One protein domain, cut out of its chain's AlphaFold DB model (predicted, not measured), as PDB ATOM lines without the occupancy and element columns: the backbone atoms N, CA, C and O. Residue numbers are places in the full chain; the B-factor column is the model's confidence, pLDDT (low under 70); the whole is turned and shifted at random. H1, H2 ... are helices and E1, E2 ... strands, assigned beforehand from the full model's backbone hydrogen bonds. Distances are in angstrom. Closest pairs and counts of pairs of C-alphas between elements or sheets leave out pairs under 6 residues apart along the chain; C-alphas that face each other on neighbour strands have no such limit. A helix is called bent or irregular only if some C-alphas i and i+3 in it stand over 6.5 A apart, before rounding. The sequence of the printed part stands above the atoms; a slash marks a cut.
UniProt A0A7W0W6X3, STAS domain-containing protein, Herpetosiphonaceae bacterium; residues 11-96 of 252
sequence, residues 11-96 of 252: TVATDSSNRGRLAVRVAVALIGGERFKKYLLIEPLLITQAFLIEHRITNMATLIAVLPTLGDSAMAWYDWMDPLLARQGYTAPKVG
ATOM      1  N   THR A  11      12.908  37.203   3.728       75.88
ATOM      2  CA  THR A  11      11.637  37.713   4.255       75.88
ATOM      3  C   THR A  11      10.571  37.683   3.180       75.88
ATOM      4  O   THR A  11      10.840  37.948   2.011       75.88
ATOM      5  N   VAL A  12       9.342  37.421   3.597       71.25
ATOM      6  CA  VAL A  12       8.151  37.662   2.788       71.25
ATOM      7  C   VAL A  12       7.719  39.103   3.059       71.25
ATOM      8  O   VAL A  12       7.546  39.483   4.217       71.25
ATOM      9  N   ALA A  13       7.627  39.929   2.020       72.62
ATOM     10  CA  ALA A  13       7.342  41.355   2.149       72.62
ATOM     11  C   ALA A  13       6.225  41.806   1.208       72.62
ATOM     12  O   ALA A  13       6.108  41.369   0.066       72.62
ATOM     13  N   THR A  14       5.439  42.763   1.690       70.75
ATOM     14  CA  THR A  14       4.497  43.538   0.886       70.75
ATOM     15  C   THR A  14       4.692  45.002   1.242       70.75
ATOM     16  O   THR A  14       4.719  45.342   2.426       70.75
ATOM     17  N   ASP A  15       4.813  45.877   0.247       77.94
ATOM     18  CA  ASP A  15       4.887  47.315   0.500       77.94
ATOM     19  C   ASP A  15       3.527  47.833   1.000       77.94
ATOM     20  O   ASP A  15       2.497  47.740   0.322       77.94
ATOM     21  N   SER A  16       3.514  48.388   2.211       76.75
ATOM     22  CA  SER A  16       2.329  48.997   2.818       76.75
ATOM     23  C   SER A  16       1.826  50.198   2.008       76.75
ATOM     24  O   SER A  16       0.616  50.426   1.944       76.75
ATOM     25  N   SER A  17       2.724  50.917   1.329       77.44
ATOM     26  CA  SER A  17       2.376  52.037   0.450       77.44
ATOM     27  C   SER A  17       1.666  51.551  -0.816       77.44
ATOM     28  O   SER A  17       0.666  52.140  -1.235       77.44
ATOM     29  N   ASN A  18       2.118  50.433  -1.390       77.75
ATOM     30  CA  ASN A  18       1.448  49.757  -2.504       77.75
ATOM     31  C   ASN A  18       0.040  49.275  -2.105       77.75
ATOM     32  O   ASN A  18      -0.931  49.552  -2.809       77.75
ATOM     33  N   ARG A  19      -0.107  48.668  -0.914       77.94
ATOM     34  CA  ARG A  19      -1.426  48.289  -0.365       77.94
ATOM     35  C   ARG A  19      -2.382  49.481  -0.270       77.94
ATOM     36  O   ARG A  19      -3.542  49.362  -0.659       77.94
ATOM     37  N   GLY A  20      -1.899  50.620   0.230       78.69
ATOM     38  CA  GLY A  20      -2.687  51.850   0.337       78.69
ATOM     39  C   GLY A  20      -3.130  52.389  -1.026       78.69
ATOM     40  O   GLY A  20      -4.311  52.675  -1.221       78.69
ATOM     41  N   ARG A  21      -2.210  52.463  -1.997       83.69
ATOM     42  CA  ARG A  21      -2.530  52.903  -3.366       83.69
ATOM     43  C   ARG A  21      -3.530  51.980  -4.057       83.69
ATOM     44  O   ARG A  21      -4.453  52.486  -4.690       83.69
ATOM     45  N   LEU A  22      -3.394  50.660  -3.905       82.62
ATOM     46  CA  LEU A  22      -4.351  49.706  -4.468       82.62
ATOM     47  C   LEU A  22      -5.748  49.895  -3.867       82.62
ATOM     48  O   LEU A  22      -6.720  49.924  -4.611       82.62
ATOM     49  N   ALA A  23      -5.858  50.078  -2.548       82.44
ATOM     50  CA  ALA A  23      -7.149  50.298  -1.896       82.44
ATOM     51  C   ALA A  23      -7.874  51.542  -2.446       82.44
ATOM     52  O   ALA A  23      -9.062  51.477  -2.760       82.44
ATOM     53  N   VAL A  24      -7.147  52.649  -2.633       82.94
ATOM     54  CA  VAL A  24      -7.689  53.873  -3.250       82.94
ATOM     55  C   VAL A  24      -8.111  53.617  -4.700       82.94
ATOM     56  O   VAL A  24      -9.194  54.030  -5.110       82.94
ATOM     57  N   ARG A  25      -7.291  52.898  -5.472       86.25
ATOM     58  CA  ARG A  25      -7.564  52.576  -6.880       86.25
ATOM     59  C   ARG A  25      -8.812  51.707  -7.043       86.25
ATOM     60  O   ARG A  25      -9.651  51.993  -7.888       86.25
ATOM     61  N   VAL A  26      -8.974  50.699  -6.187       83.69
ATOM     62  CA  VAL A  26     -10.158  49.826  -6.143       83.69
ATOM     63  C   VAL A  26     -11.411  50.618  -5.776       83.69
ATOM     64  O   VAL A  26     -12.455  50.412  -6.389       83.69
ATOM     65  N   ALA A  27     -11.325  51.561  -4.833       83.94
ATOM     66  CA  ALA A  27     -12.449  52.435  -4.503       83.94
ATOM     67  C   ALA A  27     -12.874  53.302  -5.702       83.94
ATOM     68  O   ALA A  27     -14.061  53.402  -6.005       83.94
ATOM     69  N   VAL A  28     -11.907  53.872  -6.424       84.62
ATOM     70  CA  VAL A  28     -12.148  54.629  -7.663       84.62
ATOM     71  C   VAL A  28     -12.766  53.740  -8.749       84.62
ATOM     72  O   VAL A  28     -13.710  54.158  -9.415       84.62
ATOM     73  N   ALA A  29     -12.303  52.498  -8.884       84.00
ATOM     74  CA  ALA A  29     -12.853  51.534  -9.830       84.00
ATOM     75  C   ALA A  29     -14.293  51.112  -9.506       84.00
ATOM     76  O   ALA A  29     -15.131  51.060 -10.403       84.00
ATOM     77  N   LEU A  30     -14.615  50.904  -8.226       84.88
ATOM     78  CA  LEU A  30     -15.984  50.642  -7.773       84.88
ATOM     79  C   LEU A  30     -16.928  51.808  -8.104       84.88
ATOM     80  O   LEU A  30     -18.046  51.579  -8.559       84.88
ATOM     81  N   ILE A  31     -16.476  53.056  -7.918       88.00
ATOM     82  CA  ILE A  31     -17.236  54.256  -8.315       88.00
ATOM     83  C   ILE A  31     -17.424  54.302  -9.839       88.00
ATOM     84  O   ILE A  31     -18.490  54.688 -10.313       88.00
ATOM     85  N   GLY A  32     -16.414  53.867 -10.598       84.12
ATOM     86  CA  GLY A  32     -16.465  53.712 -12.055       84.12
ATOM     87  C   GLY A  32     -17.367  52.576 -12.555       84.12
ATOM     88  O   GLY A  32     -17.563  52.459 -13.761       84.12
ATOM     89  N   GLY A  33     -17.945  51.765 -11.659       85.31
ATOM     90  CA  GLY A  33     -18.855  50.665 -11.997       85.31
ATOM     91  C   GLY A  33     -18.194  49.290 -12.140       85.31
ATOM     92  O   GLY A  33     -18.880  48.326 -12.488       85.31
ATOM     93  N   GLU A  34     -16.896  49.170 -11.848       83.69
ATOM     94  CA  GLU A  34     -16.166  47.901 -11.915       83.69
ATOM     95  C   GLU A  34     -16.578  46.942 -10.792       83.69
ATOM     96  O   GLU A  34     -16.907  47.350  -9.674       83.69
ATOM     97  N   ARG A  35     -16.541  45.635 -11.070       80.06
ATOM     98  CA  ARG A  35     -16.870  44.584 -10.095       80.06
ATOM     99  C   ARG A  35     -15.630  43.795  -9.699       80.06
ATOM    100  O   ARG A  35     -14.809  43.449 -10.540       80.06
ATOM    101  N   PHE A  36     -15.551  43.423  -8.423       70.38
ATOM    102  CA  PHE A  36     -14.425  42.679  -7.860       70.38
ATOM    103  C   PHE A  36     -14.880  41.403  -7.151       70.38
ATOM    104  O   PHE A  36     -16.016  41.292  -6.683       70.38
ATOM    105  N   LYS A  37     -13.960  40.440  -7.023       67.56
ATOM    106  CA  LYS A  37     -14.106  39.325  -6.078       67.56
ATOM    107  C   LYS A  37     -14.145  39.882  -4.644       67.56
ATOM    108  O   LYS A  37     -13.609  40.952  -4.375       67.56
ATOM    109  N   LYS A  38     -14.737  39.132  -3.704       61.47
ATOM    110  CA  LYS A  38     -14.871  39.526  -2.281       61.47
ATOM    111  C   LYS A  38     -13.531  39.888  -1.613       61.47
ATOM    112  O   LYS A  38     -13.518  40.631  -0.638       61.47
ATOM    113  N   TYR A  39     -12.424  39.377  -2.149       61.59
ATOM    114  CA  TYR A  39     -11.068  39.643  -1.689       61.59
ATOM    115  C   TYR A  39     -10.153  39.922  -2.884       61.59
ATOM    116  O   TYR A  39     -10.275  39.270  -3.924       61.59
ATOM    117  N   LEU A  40      -9.224  40.862  -2.707       67.88
ATOM    118  CA  LEU A  40      -8.096  41.104  -3.603       67.88
ATOM    119  C   LEU A  40      -6.820  40.731  -2.860       67.88
ATOM    120  O   LEU A  40      -6.524  41.294  -1.804       67.88
ATOM    121  N   LEU A  41      -6.097  39.753  -3.392       69.00
ATOM    122  CA  LEU A  41      -4.847  39.280  -2.819       69.00
ATOM    123  C   LEU A  41      -3.694  40.024  -3.488       69.00
ATOM    124  O   LEU A  41      -3.565  39.961  -4.701       69.00
ATOM    125  N   ILE A  42      -2.861  40.710  -2.708       70.75
ATOM    126  CA  ILE A  42      -1.556  41.174  -3.188       70.75
ATOM    127  C   ILE A  42      -0.565  40.071  -2.856       70.75
ATOM    128  O   ILE A  42      -0.383  39.753  -1.679       70.75
ATOM    129  N   GLU A  43       0.052  39.492  -3.879       65.12
ATOM    130  CA  GLU A  43       1.064  38.465  -3.673       65.12
ATOM    131  C   GLU A  43       2.254  39.054  -2.913       65.12
ATOM    132  O   GLU A  43       2.821  40.072  -3.329       65.12
ATOM    133  N   PRO A  44       2.625  38.470  -1.768       66.94
ATOM    134  CA  PRO A  44       3.786  38.932  -1.051       66.94
ATOM    135  C   PRO A  44       5.052  38.406  -1.740       66.94
ATOM    136  O   PRO A  44       5.117  37.258  -2.176       66.94
ATOM    137  N   LEU A  45       6.074  39.248  -1.836       74.94
ATOM    138  CA  LEU A  45       7.317  38.920  -2.525       74.94
ATOM    139  C   LEU A  45       8.324  38.343  -1.538       74.94
ATOM    140  O   LEU A  45       8.572  38.918  -0.475       74.94
ATOM    141  N   LEU A  46       8.926  37.213  -1.903       77.75
ATOM    142  CA  LEU A  46      10.063  36.670  -1.176       77.75
ATOM    143  C   LEU A  46      11.319  37.446  -1.569       77.75
ATOM    144  O   LEU A  46      11.744  37.428  -2.721       77.75
ATOM    145  N   ILE A  47      11.933  38.100  -0.594       82.38
ATOM    146  CA  ILE A  47      13.210  38.787  -0.756       82.38
ATOM    147  C   ILE A  47      14.242  37.967   0.002       82.38
ATOM    148  O   ILE A  47      14.147  37.825   1.222       82.38
ATOM    149  N   THR A  48      15.220  37.414  -0.711       83.62
ATOM    150  CA  THR A  48      16.301  36.623  -0.115       83.62
ATOM    151  C   THR A  48      17.563  37.459   0.046       83.62
ATOM    152  O   THR A  48      17.799  38.427  -0.678       83.62
ATOM    153  N   GLN A  49      18.413  37.071   0.989       84.00
ATOM    154  CA  GLN A  49      19.735  37.669   1.153       84.00
ATOM    155  C   GLN A  49      20.593  37.515  -0.100       84.00
ATOM    156  O   GLN A  49      21.220  38.485  -0.522       84.00
ATOM    157  N   ALA A  50      20.564  36.337  -0.724       81.25
ATOM    158  CA  ALA A  50      21.273  36.077  -1.971       81.25
ATOM    159  C   ALA A  50      20.861  37.067  -3.071       81.25
ATOM    160  O   ALA A  50      21.728  37.692  -3.674       81.25
ATOM    161  N   PHE A  51      19.554  37.297  -3.245       83.25
ATOM    162  CA  PHE A  51      19.021  38.259  -4.211       83.25
ATOM    163  C   PHE A  51      19.516  39.690  -3.944       83.25
ATOM    164  O   PHE A  51      19.963  40.386  -4.855       83.25
ATOM    165  N   LEU A  52      19.479  40.143  -2.685       85.31
ATOM    166  CA  LEU A  52      19.943  41.489  -2.330       85.31
ATOM    167  C   LEU A  52      21.446  41.670  -2.589       85.31
ATOM    168  O   LEU A  52      21.864  42.744  -3.021       85.31
ATOM    169  N   ILE A  53      22.250  40.636  -2.330       86.12
ATOM    170  CA  ILE A  53      23.698  40.646  -2.573       86.12
ATOM    171  C   ILE A  53      23.990  40.642  -4.078       86.12
ATOM    172  O   ILE A  53      24.757  41.485  -4.546       86.12
ATOM    173  N   GLU A  54      23.352  39.744  -4.833       88.31
ATOM    174  CA  GLU A  54      23.512  39.601  -6.286       88.31
ATOM    175  C   GLU A  54      23.216  40.918  -7.017       88.31
ATOM    176  O   GLU A  54      24.013  41.377  -7.838       88.31
ATOM    177  N   HIS A  55      22.123  41.585  -6.641       85.44
ATOM    178  CA  HIS A  55      21.706  42.852  -7.241       85.44
ATOM    179  C   HIS A  55      22.284  44.098  -6.552       85.44
ATOM    180  O   HIS A  55      21.918  45.219  -6.910       85.44
ATOM    181  N   ARG A  56      23.200  43.933  -5.586       89.56
ATOM    182  CA  ARG A  56      23.855  45.025  -4.834       89.56
ATOM    183  C   ARG A  56      22.864  46.020  -4.218       89.56
ATOM    184  O   ARG A  56      23.099  47.231  -4.190       89.56
ATOM    185  N   ILE A  57      21.748  45.509  -3.714       89.19
ATOM    186  CA  ILE A  57      20.691  46.315  -3.115       89.19
ATOM    187  C   ILE A  57      21.138  46.808  -1.741       89.19
ATOM    188  O   ILE A  57      21.434  46.022  -0.843       89.19
ATOM    189  N   THR A  58      21.146  48.126  -1.561       85.00
ATOM    190  CA  THR A  58      21.567  48.771  -0.302       85.00
ATOM    191  C   THR A  58      20.488  49.657   0.311       85.00
ATOM    192  O   THR A  58      20.605  50.065   1.463       85.00
ATOM    193  N   ASN A  59      19.421  49.956  -0.436       86.19
ATOM    194  CA  ASN A  59      18.324  50.809   0.015       86.19
ATOM    195  C   ASN A  59      17.008  50.477  -0.711       86.19
ATOM    196  O   ASN A  59      16.999  49.796  -1.738       86.19
ATOM    197  N   MET A  60      15.893  51.008  -0.203       80.88
ATOM    198  CA  MET A  60      14.560  50.763  -0.768       80.88
ATOM    199  C   MET A  60      14.390  51.265  -2.206       80.88
ATOM    200  O   MET A  60      13.674  50.636  -2.975       80.88
ATOM    201  N   ALA A  61      15.049  52.359  -2.599       80.62
ATOM    202  CA  ALA A  61      14.932  52.887  -3.959       80.62
ATOM    203  C   ALA A  61      15.538  51.922  -4.992       80.62
ATOM    204  O   ALA A  61      14.909  51.610  -5.998       80.62
ATOM    205  N   THR A  62      16.731  51.392  -4.704       84.38
ATOM    206  CA  THR A  62      17.380  50.365  -5.535       84.38
ATOM    207  C   THR A  62      16.592  49.059  -5.543       84.38
ATOM    208  O   THR A  62      16.432  48.454  -6.600       84.38
ATOM    209  N   LEU A  63      16.025  48.665  -4.398       82.75
ATOM    210  CA  LEU A  63      15.169  47.485  -4.305       82.75
ATOM    211  C   LEU A  63      13.929  47.608  -5.197       82.75
ATOM    212  O   LEU A  63      13.638  46.689  -5.952       82.75
ATOM    213  N   ILE A  64      13.224  48.741  -5.146       78.62
ATOM    214  CA  ILE A  64      12.019  48.988  -5.953       78.62
ATOM    215  C   ILE A  64      12.359  49.082  -7.446       78.62
ATOM    216  O   ILE A  64      11.572  48.641  -8.276       78.62
ATOM    217  N   ALA A  65      13.531  49.607  -7.808       78.00
ATOM    218  CA  ALA A  65      13.963  49.655  -9.205       78.00
ATOM    219  C   ALA A  65      14.200  48.254  -9.803       78.00
ATOM    220  O   ALA A  65      13.896  48.033 -10.973       78.00
ATOM    221  N   VAL A  66      14.728  47.312  -9.009       77.62
ATOM    222  CA  VAL A  66      15.025  45.931  -9.444       77.62
ATOM    223  C   VAL A  66      13.836  44.981  -9.229       77.62
ATOM    224  O   VAL A  66      13.677  44.019  -9.975       77.62
ATOM    225  N   LEU A  67      12.950  45.285  -8.276       73.62
ATOM    226  CA  LEU A  67      11.657  44.624  -8.064       73.62
ATOM    227  C   LEU A  67      10.502  45.634  -8.187       73.62
ATOM    228  O   LEU A  67       9.899  46.003  -7.174       73.62
ATOM    229  N   PRO A  68      10.138  46.062  -9.411       69.25
ATOM    230  CA  PRO A  68       9.065  47.039  -9.619       69.25
ATOM    231  C   PRO A  68       7.722  46.590  -9.033       69.25
ATOM    232  O   PRO A  68       6.956  47.408  -8.529       69.25
ATOM    233  N   THR A  69       7.471  45.278  -9.025       67.94
ATOM    234  CA  THR A  69       6.267  44.641  -8.469       67.94
ATOM    235  C   THR A  69       6.131  44.807  -6.953       67.94
ATOM    236  O   THR A  69       5.019  44.734  -6.433       67.94
ATOM    237  N   LEU A  70       7.230  45.078  -6.232       72.38
ATOM    238  CA  LEU A  70       7.189  45.398  -4.803       72.38
ATOM    239  C   LEU A  70       6.534  46.763  -4.577       72.38
ATOM    240  O   LEU A  70       5.699  46.903  -3.683       72.38
ATOM    241  N   GLY A  71       6.889  47.747  -5.407       66.88
ATOM    242  CA  GLY A  71       6.416  49.125  -5.291       66.88
ATOM    243  C   GLY A  71       5.080  49.387  -5.986       66.88
ATOM    244  O   GLY A  71       4.282  50.171  -5.474       66.88
ATOM    245  N   ASP A  72       4.804  48.747  -7.122       68.75
ATOM    246  CA  ASP A  72       3.603  49.023  -7.914       68.75
ATOM    247  C   ASP A  72       2.878  47.733  -8.294       68.75
ATOM    248  O   ASP A  72       3.344  46.935  -9.109       68.75
ATOM    249  N   SER A  73       1.718  47.518  -7.672       69.56
ATOM    250  CA  SER A  73       0.816  46.447  -8.067       69.56
ATOM    251  C   SER A  73       0.181  46.804  -9.401       69.56
ATOM    252  O   SER A  73      -0.415  47.872  -9.581       69.56
ATOM    253  N   ALA A  74       0.259  45.862 -10.326       68.88
ATOM    254  CA  ALA A  74      -0.373  45.983 -11.623       68.88
ATOM    255  C   ALA A  74      -1.876  45.616 -11.588       68.88
ATOM    256  O   ALA A  74      -2.535  45.550 -12.619       68.88
ATOM    257  N   MET A  75      -2.434  45.413 -10.390       74.06
ATOM    258  CA  MET A  75      -3.856  45.152 -10.174       74.06
ATOM    259  C   MET A  75      -4.704  46.429 -10.243       74.06
ATOM    260  O   MET A  75      -4.247  47.532  -9.924       74.06
ATOM    261  N   ALA A  76      -5.985  46.244 -10.583       75.62
ATOM    262  CA  ALA A  76      -7.020  47.281 -10.608       75.62
ATOM    263  C   ALA A  76      -6.685  48.496 -11.497       75.62
ATOM    264  O   ALA A  76      -7.073  49.622 -11.185       75.62
ATOM    265  N   TRP A  77      -5.953  48.270 -12.589       79.88
ATOM    266  CA  TRP A  77      -5.840  49.214 -13.699       79.88
ATOM    267  C   TRP A  77      -6.885  48.880 -14.760       79.88
ATOM    268  O   TRP A  77      -7.093  47.711 -15.070       79.88
ATOM    269  N   TYR A  78      -7.517  49.910 -15.316       79.69
ATOM    270  CA  TYR A  78      -8.574  49.778 -16.316       79.69
ATOM    271  C   TYR A  78      -8.345  50.769 -17.452       79.69
ATOM    272  O   TYR A  78      -7.877  51.882 -17.208       79.69
ATOM    273  N   ASP A  79      -8.741  50.403 -18.671       81.19
ATOM    274  CA  ASP A  79      -8.507  51.210 -19.880       81.19
ATOM    275  C   ASP A  79      -9.059  52.640 -19.762       81.19
ATOM    276  O   ASP A  79      -8.460  53.600 -20.250       81.19
ATOM    277  N   TRP A  80     -10.182  52.823 -19.060       82.06
ATOM    278  CA  TRP A  80     -10.791  54.142 -18.861       82.06
ATOM    279  C   TRP A  80      -9.961  55.072 -17.956       82.06
ATOM    280  O   TRP A  80     -10.191  56.283 -17.945       82.06
ATOM    281  N   MET A  81      -8.989  54.537 -17.211       84.44
ATOM    282  CA  MET A  81      -8.107  55.305 -16.328       84.44
ATOM    283  C   MET A  81      -6.910  55.904 -17.076       84.44
ATOM    284  O   MET A  81      -6.390  56.936 -16.648       84.44
ATOM    285  N   ASP A  82      -6.497  55.320 -18.203       82.62
ATOM    286  CA  ASP A  82      -5.324  55.757 -18.973       82.62
ATOM    287  C   ASP A  82      -5.353  57.261 -19.337       82.62
ATOM    288  O   ASP A  82      -4.354  57.950 -19.097       82.62
ATOM    289  N   PRO A  83      -6.476  57.844 -19.811       82.12
ATOM    290  CA  PRO A  83      -6.551  59.277 -20.102       82.12
ATOM    291  C   PRO A  83      -6.383  60.176 -18.865       82.12
ATOM    292  O   PRO A  83      -5.926  61.314 -18.984       82.12
ATOM    293  N   LEU A  84      -6.764  59.697 -17.674       82.50
ATOM    294  CA  LEU A  84      -6.625  60.441 -16.415       82.50
ATOM    295  C   LEU A  84      -5.174  60.443 -15.931       82.50
ATOM    296  O   LEU A  84      -4.679  61.466 -15.459       82.50
ATOM    297  N   LEU A  85      -4.489  59.311 -16.082       81.62
ATOM    298  CA  LEU A  85      -3.099  59.128 -15.672       81.62
ATOM    299  C   LEU A  85      -2.131  59.876 -16.593       81.62
ATOM    300  O   LEU A  85      -1.221  60.554 -16.111       81.62
ATOM    301  N   ALA A  86      -2.388  59.846 -17.905       82.31
ATOM    302  CA  ALA A  86      -1.577  60.542 -18.900       82.31
ATOM    303  C   ALA A  86      -1.507  62.060 -18.648       82.31
ATOM    304  O   ALA A  86      -0.463  62.678 -18.850       82.31
ATOM    305  N   ARG A  87      -2.585  62.662 -18.125       83.75
ATOM    306  CA  ARG A  87      -2.628  64.086 -17.738       83.75
ATOM    307  C   ARG A  87      -1.665  64.448 -16.608       83.75
ATOM    308  O   ARG A  87      -1.294  65.609 -16.489       83.75
ATOM    309  N   GLN A  88      -1.283  63.472 -15.791       79.69
ATOM    310  CA  GLN A  88      -0.339  63.620 -14.682       79.69
ATOM    311  C   GLN A  88       1.056  63.076 -15.035       79.69
ATOM    312  O   GLN A  88       1.907  62.950 -14.159       79.69
ATOM    313  N   GLY A  89       1.294  62.720 -16.305       77.38
ATOM    314  CA  GLY A  89       2.560  62.134 -16.750       77.38
ATOM    315  C   GLY A  89       2.831  60.734 -16.190       77.38
ATOM    316  O   GLY A  89       3.977  60.291 -16.197       77.38
ATOM    317  N   TYR A  90       1.804  60.033 -15.698       75.56
ATOM    318  CA  TYR A  90       1.930  58.683 -15.154       75.56
ATOM    319  C   TYR A  90       1.451  57.642 -16.173       75.56
ATOM    320  O   TYR A  90       0.434  57.833 -16.836       75.56
ATOM    321  N   THR A  91       2.174  56.524 -16.287       70.50
ATOM    322  CA  THR A  91       1.805  55.387 -17.145       70.50
ATOM    323  C   THR A  91       1.579  54.161 -16.272       70.50
ATOM    324  O   THR A  91       2.479  53.775 -15.527       70.50
ATOM    325  N   ALA A  92       0.394  53.553 -16.359       68.38
ATOM    326  CA  ALA A  92       0.092  52.344 -15.604       68.38
ATOM    327  C   ALA A  92       1.022  51.187 -16.022       68.38
ATOM    328  O   ALA A  92       1.232  50.977 -17.225       68.38
ATOM    329  N   PRO A  93       1.572  50.411 -15.070       67.00
ATOM    330  CA  PRO A  93       2.277  49.178 -15.391       67.00
ATOM    331  C   PRO A  93       1.312  48.207 -16.082       67.00
ATOM    332  O   PRO A  93       0.356  47.724 -15.479       67.00
ATOM    333  N   LYS A  94       1.554  47.928 -17.367       58.41
ATOM    334  CA  LYS A  94       0.749  46.977 -18.140       58.41
ATOM    335  C   LYS A  94       1.166  45.555 -17.774       58.41
ATOM    336  O   LYS A  94       2.284  45.149 -18.096       58.41
ATOM    337  N   VAL A  95       0.282  44.784 -17.136       54.91
ATOM    338  CA  VAL A  95       0.454  43.325 -17.067       54.91
ATOM    339  C   VAL A  95       0.285  42.802 -18.483       54.91
ATOM    340  O   VAL A  95      -0.755  42.987 -19.110       54.91
ATOM    341  N   GLY A  96       1.328  42.194 -19.040       53.88
ATOM    342  CA  GLY A  96       1.176  41.495 -20.308       53.88
ATOM    343  C   GLY A  96       0.202  40.338 -20.112       53.88
ATOM    344  O   GLY A  96       0.371  39.577 -19.169       53.88
TER     345      GLY A  96
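Overview. This is residues 11 to 96 of the 252 residues of the protein "STAS domain-containing protein" of Herpetosiphonaceae bacterium (UniProt A0A7W0W6X3). A small two-strand ribbon, E1 with E2, has the long helix H1 running away from one end and the short helix H2 at the other, and together they make the longest axis. From H2 the chain folds back through the short helices H3 and H4, and then reaches H5, which is set off to one side, apart from the other named elements. The printed part has 86 residues with five named helices and two named strands, in the order E1, H1, E2, H2, H3, H4, H5; the sheet, E1 - E2, is antiparallel and the class is mostly helix. The whole is loose, with a radius of gyration of the C-alphas of 14.9 A and spans of 44 by 31 by 22 A.

Along the chain. Find C-alpha 11 at (11.637, 37.713, 4.255), where strand E1, residues 11 to 13, begins; its partner E2 is residues 45 to 48, 9.6 A long. Then look at C-alpha 16 at (2.329, 48.997, 2.818), from which H1, residues 16 to 31, runs 23.1 A. H2 is residues 49 to 54, H3 residues 60 to 66, 9.9 A long, and H4 residues 68 to 71. H5, residues 79 to 86, runs 11.7 A and ends at C-alpha 86 at (-1.577, 60.542, -18.900); it is irregular, but only just, with C-alphas 80 and 83 at 6.8 A.

Arrangement. Look first at E1 and E2, antiparallel at 150 degrees, where N 11 and O 47 are 2.9 A apart and N 45 and O 13 are 2.8 A apart, both within hydrogen-bond range. H1 and H4 only just touch, with 3 pairs of C-alphas within 8 A and H1 taking part with residues 17 to 18 alone; the closest C-alphas, of Asn 18 and Gly 71, are 5.7 A apart. H3 and H4 are close but not clearly touching, with the C-alphas of Ile 64 and Gly 71 closest at 5.6 A. H2 and H3 are also close but not clearly touching, closest at the C-alphas of Leu 52 and Leu 63, 7.9 A, at a steep tilt of 65 degrees, the same way. Every O i to N i+4 pair is within hydrogen-bond range in H1, H2 and H3; in H5 it is 2 of 4, and H4 is too short for such a pair.

Size, cuts and confidence. The C-alphas farthest apart, of Gly 33 and Ile 53, are 44.7 A apart, and the printed part has no cut. The link from H1 to E2, residues 32 to 44, is long. Residues 84 to 89, of which 84 to 86 belong to H5, stand free. The mean pLDDT of the printed part is 77.4; look for values under 70 at residues 37 to 41, 43 to 44, 68 to 69, 71 to 74 and 92 to 96.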